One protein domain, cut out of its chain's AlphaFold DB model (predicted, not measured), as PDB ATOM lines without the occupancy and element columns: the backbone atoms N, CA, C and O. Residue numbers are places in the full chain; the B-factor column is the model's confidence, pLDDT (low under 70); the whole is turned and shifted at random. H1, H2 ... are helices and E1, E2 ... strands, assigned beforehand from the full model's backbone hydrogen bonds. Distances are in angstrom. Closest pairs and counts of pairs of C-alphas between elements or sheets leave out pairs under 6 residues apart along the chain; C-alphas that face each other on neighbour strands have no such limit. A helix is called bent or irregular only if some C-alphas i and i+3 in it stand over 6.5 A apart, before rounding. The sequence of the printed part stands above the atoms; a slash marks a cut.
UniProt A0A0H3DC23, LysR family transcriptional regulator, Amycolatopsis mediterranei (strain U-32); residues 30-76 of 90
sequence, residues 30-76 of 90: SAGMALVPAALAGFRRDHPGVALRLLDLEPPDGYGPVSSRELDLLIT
ATOM      1  N   SER A  30     -47.272  99.874 -20.811       84.56
ATOM      2  CA  SER A  30     -48.601  99.295 -21.062       84.56
ATOM      3  C   SER A  30     -48.736  97.863 -20.538       84.56
ATOM      4  O   SER A  30     -49.733  97.537 -19.894       84.56
ATOM      5  N   ALA A  31     -47.736  97.008 -20.774       83.75
ATOM      6  CA  ALA A  31     -47.748  95.647 -20.242       83.75
ATOM      7  C   ALA A  31     -47.534  95.626 -18.725       83.75
ATOM      8  O   ALA A  31     -48.164  94.828 -18.028       83.75
ATOM      9  N   GLY A  32     -46.721  96.552 -18.212       85.00
ATOM     10  CA  GLY A  32     -46.466  96.708 -16.787       85.00
ATOM     11  C   GLY A  32     -47.755  96.969 -16.024       85.00
ATOM     12  O   GLY A  32     -48.066  96.269 -15.067       85.00
ATOM     13  N   MET A  33     -48.565  97.909 -16.507       86.69
ATOM     14  CA  MET A  33     -49.854  98.238 -15.897       86.69
ATOM     15  C   MET A  33     -50.887  97.109 -16.015       86.69
ATOM     16  O   MET A  33     -51.689  96.927 -15.102       86.69
ATOM     17  N   ALA A  34     -50.886  96.361 -17.122       88.75
ATOM     18  CA  ALA A  34     -51.906  95.347 -17.391       88.75
ATOM     19  C   ALA A  34     -51.631  93.991 -16.717       88.75
ATOM     20  O   ALA A  34     -52.573  93.311 -16.311       88.75
ATOM     21  N   LEU A  35     -50.364  93.577 -16.618       85.38
ATOM     22  CA  LEU A  35     -49.994  92.199 -16.267       85.38
ATOM     23  C   LEU A  35     -49.344  92.081 -14.886       85.38
ATOM     24  O   LEU A  35     -49.628  91.135 -14.147       85.38
ATOM     25  N   VAL A  36     -48.494  93.042 -14.513       85.81
ATOM     26  CA  VAL A  36     -47.683  92.949 -13.288       85.81
ATOM     27  C   VAL A  36     -48.530  92.926 -12.014       85.81
ATOM     28  O   VAL A  36     -48.235  92.093 -11.158       85.81
ATOM     29  N   PRO A  37     -49.597  93.737 -11.846       87.06
ATOM     30  CA  PRO A  37     -50.354  93.751 -10.594       87.06
ATOM     31  C   PRO A  37     -50.965  92.389 -10.239       87.06
ATOM     32  O   PRO A  37     -50.864  91.942  -9.095       87.06
ATOM     33  N   ALA A  38     -51.567  91.707 -11.219       85.50
ATOM     34  CA  ALA A  38     -52.207  90.411 -11.009       85.50
ATOM     35  C   ALA A  38     -51.178  89.295 -10.772       85.50
ATOM     36  O   ALA A  38     -51.333  88.504  -9.839       85.50
ATOM     37  N   ALA A  39     -50.106  89.266 -11.571       84.31
ATOM     38  CA  ALA A  39     -49.023  88.300 -11.410       84.31
ATOM     39  C   ALA A  39     -48.335  88.450 -10.044       84.31
ATOM     40  O   ALA A  39     -48.139  87.466  -9.330       84.31
ATOM     41  N   LEU A  40     -48.055  89.689  -9.630       83.69
ATOM     42  CA  LEU A  40     -47.418  89.981  -8.352       83.69
ATOM     43  C   LEU A  40     -48.312  89.634  -7.158       83.69
ATOM     44  O   LEU A  40     -47.815  89.174  -6.131       83.69
ATOM     45  N   ALA A  41     -49.626  89.834  -7.272       85.12
ATOM     46  CA  ALA A  41     -50.565  89.447  -6.224       85.12
ATOM     47  C   ALA A  41     -50.578  87.928  -5.988       85.12
ATOM     48  O   ALA A  41     -50.767  87.504  -4.850       85.12
ATOM     49  N   GLY A  42     -50.391  87.119  -7.037       87.00
ATOM     50  CA  GLY A  42     -50.175  85.675  -6.913       87.00
ATOM     51  C   GLY A  42     -48.826  85.366  -6.276       87.00
ATOM     52  O   GLY A  42     -48.772  84.780  -5.201       87.00
ATOM     53  N   PHE A  43     -47.757  85.878  -6.885       85.12
ATOM     54  CA  PHE A  43     -46.383  85.632  -6.458       85.12
ATOM     55  C   PHE A  43     -46.132  85.977  -4.983       85.12
ATOM     56  O   PHE A  43     -45.550  85.182  -4.258       85.12
ATOM     57  N   ARG A  44     -46.636  87.117  -4.494       83.81
ATOM     58  CA  ARG A  44     -46.469  87.532  -3.088       83.81
ATOM     59  C   ARG A  44     -47.176  86.627  -2.080       83.81
ATOM     60  O   ARG A  44     -46.796  86.648  -0.914       83.81
ATOM     61  N   ARG A  45     -48.220  85.893  -2.484       85.44
ATOM     62  CA  ARG A  45     -48.867  84.910  -1.597       85.44
ATOM     63  C   ARG A  45     -48.004  83.670  -1.436       85.44
ATOM     64  O   ARG A  45     -47.897  83.162  -0.325       85.44
ATOM     65  N   ASP A  46     -47.391  83.229  -2.527       86.38
ATOM     66  CA  ASP A  46     -46.605  81.997  -2.564       86.38
ATOM     67  C   ASP A  46     -45.160  82.233  -2.076       86.38
ATOM     68  O   ASP A  46     -44.546  81.344  -1.487       86.38
ATOM     69  N   HIS A  47     -44.644  83.459  -2.242       83.56
ATOM     70  CA  HIS A  47     -43.268  83.866  -1.938       83.56
ATOM     71  C   HIS A  47     -43.203  85.214  -1.185       83.56
ATOM     72  O   HIS A  47     -42.701  86.211  -1.710       83.56
ATOM     73  N   PRO A  48     -43.701  85.295   0.062       81.25
ATOM     74  CA  PRO A  48     -43.799  86.562   0.797       81.25
ATOM     75  C   PRO A  48     -42.445  87.180   1.186       81.25
ATOM     76  O   PRO A  48     -42.396  88.369   1.493       81.25
ATOM     77  N   GLY A  49     -41.368  86.387   1.197       79.94
ATOM     78  CA  GLY A  49     -40.012  86.829   1.547       79.94
ATOM     79  C   GLY A  49     -39.193  87.377   0.377       79.94
ATOM     80  O   GLY A  49     -38.079  87.835   0.600       79.94
ATOM     81  N   VAL A  50     -39.728  87.338  -0.849       83.31
ATOM     82  CA  VAL A  50     -38.997  87.759  -2.048       83.31
ATOM     83  C   VAL A  50     -39.206  89.252  -2.295       83.31
ATOM     84  O   VAL A  50     -40.339  89.721  -2.450       83.31
ATOM     85  N   ALA A  51     -38.114  90.008  -2.365       83.12
ATOM     86  CA  ALA A  51     -38.143  91.409  -2.767       83.12
ATOM     87  C   ALA A  51     -38.429  91.517  -4.272       83.12
ATOM     88  O   ALA A  51     -37.899  90.747  -5.066       83.12
ATOM     89  N   LEU A  52     -39.258  92.477  -4.690       80.44
ATOM     90  CA  LEU A  52     -39.553  92.688  -6.109       80.44
ATOM     91  C   LEU A  52     -39.063  94.056  -6.569       80.44
ATOM     92  O   LEU A  52     -39.396  95.079  -5.966       80.44
ATOM     93  N   ARG A  53     -38.374  94.073  -7.707       85.25
ATOM     94  CA  ARG A  53     -37.951  95.289  -8.395       85.25
ATOM     95  C   ARG A  53     -38.534  95.325  -9.803       85.25
ATOM     96  O   ARG A  53     -38.328  94.402 -10.582       85.25
ATOM     97  N   LEU A  54     -39.249  96.400 -10.137       82.81
ATOM     98  CA  LEU A  54     -39.801  96.613 -11.476       82.81
ATOM     99  C   LEU A  54     -39.009  97.705 -12.200       82.81
ATOM    100  O   LEU A  54     -38.785  98.781 -11.646       82.81
ATOM    101  N   LEU A  55     -38.594  97.421 -13.428       84.12
ATOM    102  CA  LEU A  55     -37.884  98.338 -14.311       84.12
ATOM    103  C   LEU A  55     -38.751  98.654 -15.524       84.12
ATOM    104  O   LEU A  55     -39.227  97.741 -16.198       84.12
ATOM    105  N   ASP A  56     -38.929  99.943 -15.801       78.00
ATOM    106  CA  ASP A  56     -39.555 100.393 -17.041       78.00
ATOM    107  C   ASP A  56     -38.511 100.328 -18.164       78.00
ATOM    108  O   ASP A  56     -37.496 101.027 -18.116       78.00
ATOM    109  N   LEU A  57     -38.723  99.425 -19.119       76.69
ATOM    110  CA  LEU A  57     -37.843  99.179 -20.259       76.69
ATOM    111  C   LEU A  57     -38.659  99.307 -21.544       76.69
ATOM    112  O   LEU A  57     -39.514  98.469 -21.838       76.69
ATOM    113  N   GLU A  58     -38.386 100.365 -22.305       65.62
ATOM    114  CA  GLU A  58     -39.021 100.606 -23.597       65.62
ATOM    115  C   GLU A  58     -38.233  99.889 -24.713       65.62
ATOM    116  O   GLU A  58     -37.019 100.078 -24.823       65.62
ATOM    117  N   PRO A  59     -38.889  99.094 -25.577       60.06
ATOM    118  CA  PRO A  59     -38.247  98.495 -26.742       60.06
ATOM    119  C   PRO A  59     -37.589  99.543 -27.664       60.06
ATOM    120  O   PRO A  59     -38.096 100.658 -27.791       60.06
ATOM    121  N   PRO A  60     -36.503  99.198 -28.384       60.34
ATOM    122  CA  PRO A  60     -35.886  97.872 -28.509       60.34
ATOM    123  C   PRO A  60     -34.928  97.515 -27.360       60.34
ATOM    124  O   PRO A  60     -34.361  96.418 -27.358       60.34
ATOM    125  N   ASP A  61     -34.744  98.421 -26.401       60.22
ATOM    126  CA  ASP A  61     -33.816  98.256 -25.291       60.22
ATOM    127  C   ASP A  61     -34.406  97.277 -24.262       60.22
ATOM    128  O   ASP A  61     -35.542  97.410 -23.814       60.22
ATOM    129  N   GLY A  62     -33.653  96.233 -23.904       54.38
ATOM    130  CA  GLY A  62     -34.101  95.259 -22.899       54.38
ATOM    131  C   GLY A  62     -33.493  93.869 -23.031       54.38
ATOM    132  O   GLY A  62     -33.346  93.184 -22.028       54.38
ATOM    133  N   TYR A  63     -33.052  93.468 -24.226       57.88
ATOM    134  CA  TYR A  63     -32.472  92.134 -24.430       57.88
ATOM    135  C   TYR A  63     -31.067  91.969 -23.821       57.88
ATOM    136  O   TYR A  63     -30.730  90.892 -23.336       57.88
ATOM    137  N   GLY A  64     -30.265  93.041 -23.787       59.00
ATOM    138  CA  GLY A  64     -28.936  93.045 -23.157       59.00
ATOM    139  C   GLY A  64     -28.970  92.735 -21.649       59.00
ATOM    140  O   GLY A  64     -28.299  91.795 -21.227       59.00
ATOM    141  N   PRO A  65     -29.789  93.444 -20.848       58.62
ATOM    142  CA  PRO A  65     -29.943  93.193 -19.409       58.62
ATOM    143  C   PRO A  65     -30.406  91.780 -19.019       58.62
ATOM    144  O   PRO A  65     -30.061  91.309 -17.936       58.62
ATOM    145  N   VAL A  66     -31.165  91.079 -19.877       58.09
ATOM    146  CA  VAL A  66     -31.531  89.672 -19.611       58.09
ATOM    147  C   VAL A  66     -30.312  88.766 -19.774       58.09
ATOM    148  O   VAL A  66     -30.006  87.969 -18.893       58.09
ATOM    149  N   SER A  67     -29.537  88.960 -20.846       59.72
ATOM    150  CA  SER A  67     -28.322  88.171 -21.092       59.72
ATOM    151  C   SER A  67     -27.220  88.376 -20.037       59.72
ATOM    152  O   SER A  67     -26.382  87.497 -19.843       59.72
ATOM    153  N   SER A  68     -27.226  89.509 -19.322       62.88
ATOM    154  CA  SER A  68     -26.283  89.805 -18.233       62.88
ATOM    155  C   SER A  68     -26.748  89.339 -16.846       62.88
ATOM    156  O   SER A  68     -25.999  89.507 -15.883       62.88
ATOM    157  N   ARG A  69     -27.954  88.756 -16.722       63.69
ATOM    158  CA  ARG A  69     -28.634  88.464 -15.439       63.69
ATOM    159  C   ARG A  69     -28.869  89.702 -14.562       63.69
ATOM    160  O   ARG A  69     -29.047  89.604 -13.350       63.69
ATOM    161  N   GLU A  70     -28.886  90.890 -15.159       67.44
ATOM    162  CA  GLU A  70     -29.399  92.089 -14.489       67.44
ATOM    163  C   GLU A  70     -30.933  92.145 -14.518       67.44
ATOM    164  O   GLU A  70     -31.548  92.953 -13.817       67.44
ATOM    165  N   LEU A  71     -31.567  91.275 -15.295       69.81
ATOM    166  CA  LEU A  71     -33.005  91.102 -15.355       69.81
ATOM    167  C   LEU A  71     -33.338  89.617 -15.242       69.81
ATOM    168  O   LEU A  71     -32.784  88.816 -15.991       69.81
ATOM    169  N   ASP A  72     -34.267  89.271 -14.356       75.88
ATOM    170  CA  ASP A  72     -34.728  87.889 -14.196       75.88
ATOM    171  C   ASP A  72     -35.899  87.582 -15.143       75.88
ATOM    172  O   ASP A  72     -36.091  86.447 -15.568       75.88
ATOM    173  N   LEU A  73     -36.692  88.601 -15.502       78.69
ATOM    174  CA  LEU A  73     -37.834  88.473 -16.412       78.69
ATOM    175  C   LEU A  73     -38.037  89.747 -17.238       78.69
ATOM    176  O   LEU A  73     -38.098  90.832 -16.670       78.69
ATOM    177  N   LEU A  74     -38.233  89.622 -18.556       82.00
ATOM    178  CA  LEU A  74     -38.609  90.732 -19.444       82.00
ATOM    179  C   LEU A  74     -39.992  90.504 -20.062       82.00
ATOM    180  O   LEU A  74     -40.205  89.518 -20.766       82.00
ATOM    181  N   ILE A  75     -40.901  91.461 -19.884       81.12
ATOM    182  CA  ILE A  75     -42.157  91.550 -20.630       81.12
ATOM    183  C   ILE A  75     -41.966  92.559 -21.763       81.12
ATOM    184  O   ILE A  75     -41.875  93.765 -21.541       81.12
ATOM    185  N   THR A  76     -41.919  92.067 -22.996       80.31
ATOM    186  CA  THR A  76     -41.768  92.886 -24.203       80.31
ATOM    187  C   THR A  76     -42.742  92.425 -25.282       80.31
ATOM    188  O   THR A  76     -43.346  91.357 -25.172       80.31
TER     189      THR A  76
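Overview. This is residues 30 to 76 of the 90 residues of the protein "LysR family transcriptional regulator" of Amycolatopsis mediterranei (strain U-32) (UniProt A0A0H3DC23). A long kinked helix, H1, and a strand, E1, that runs back along it make a loose, open loop, and residues 45 to 51, which take in the last two residues of H1, the tight link and the first residue of E1, stick out free at one end. Beyond the far end of E1 sits the little helix H2, and from there the chain folds back with the three-residue strand E2 toward the first residues of H1, without forming a sheet with E1. The printed part has 47 residues with two named helices and two named strands, in the order H1, E1, H2, E2, and its class is mixed, helices and strands. It is flat, with C-alphas spanning 32 by 23 by 10 A, and only just loose, close to compact, with a radius of gyration of the C-alphas of 11.8 A.

Along the chain. H1 holds residues 30 to 46, beginning at C-alpha 30 at (-48.601, 99.295, -21.062), and measures 25.4 A from first to last C-alpha. It has a kink of 41 degrees near residue 37 and is irregular, with C-alphas 34 and 37 lying 7.2 A apart. E1 holds residues 51 to 56, from C-alpha 51 at (-38.143, 91.409, -2.767), and is 16.9 A long. H2 is residues 63 to 67, 6.6 A long. E2 is residues 73 to 75, 6.8 A long, ending at C-alpha 75 at (-42.157, 91.550, -20.630).

Arrangement. H1 and E1 have one pair of C-alphas within 8 A, those of Gly 32 and Asp 56, at 7.8 A, and their centres are 11.1 A apart. E1 and H2 are apart, and so are H1 and H2. H2 and E2 have two pairs of C-alphas within 8 A, the closest being those of Val 66 and Leu 74, at 7.2 A. H1 and E2 also have two such pairs, the closest being those of Ala 31 and Ile 75, at 6.9 A. E1 and E2 are apart, and each pairs with no named strand. In H2 every O i to N i+4 pair is within hydrogen-bond range, and in H1 10 of 13 are.

Size, cuts and confidence. The two C-alphas farthest apart are those of Arg 45 and Pro 60, at 32.6 A, while the first and last printed C-alphas, of Ser 30 and Thr 76, are 9.9 A apart. Residues 45 to 51, of which 45 and 46 belong to H1 and 51 to E1, stand free. The printed part has no cut. The links from H1 to E1 and from H2 to E2 are tight, the link from E1 to H2 is short, and no link is long. The mean pLDDT of the printed part is 76.8, and residues 58 to 71, of which 63 to 67 belong to H2, are under 70.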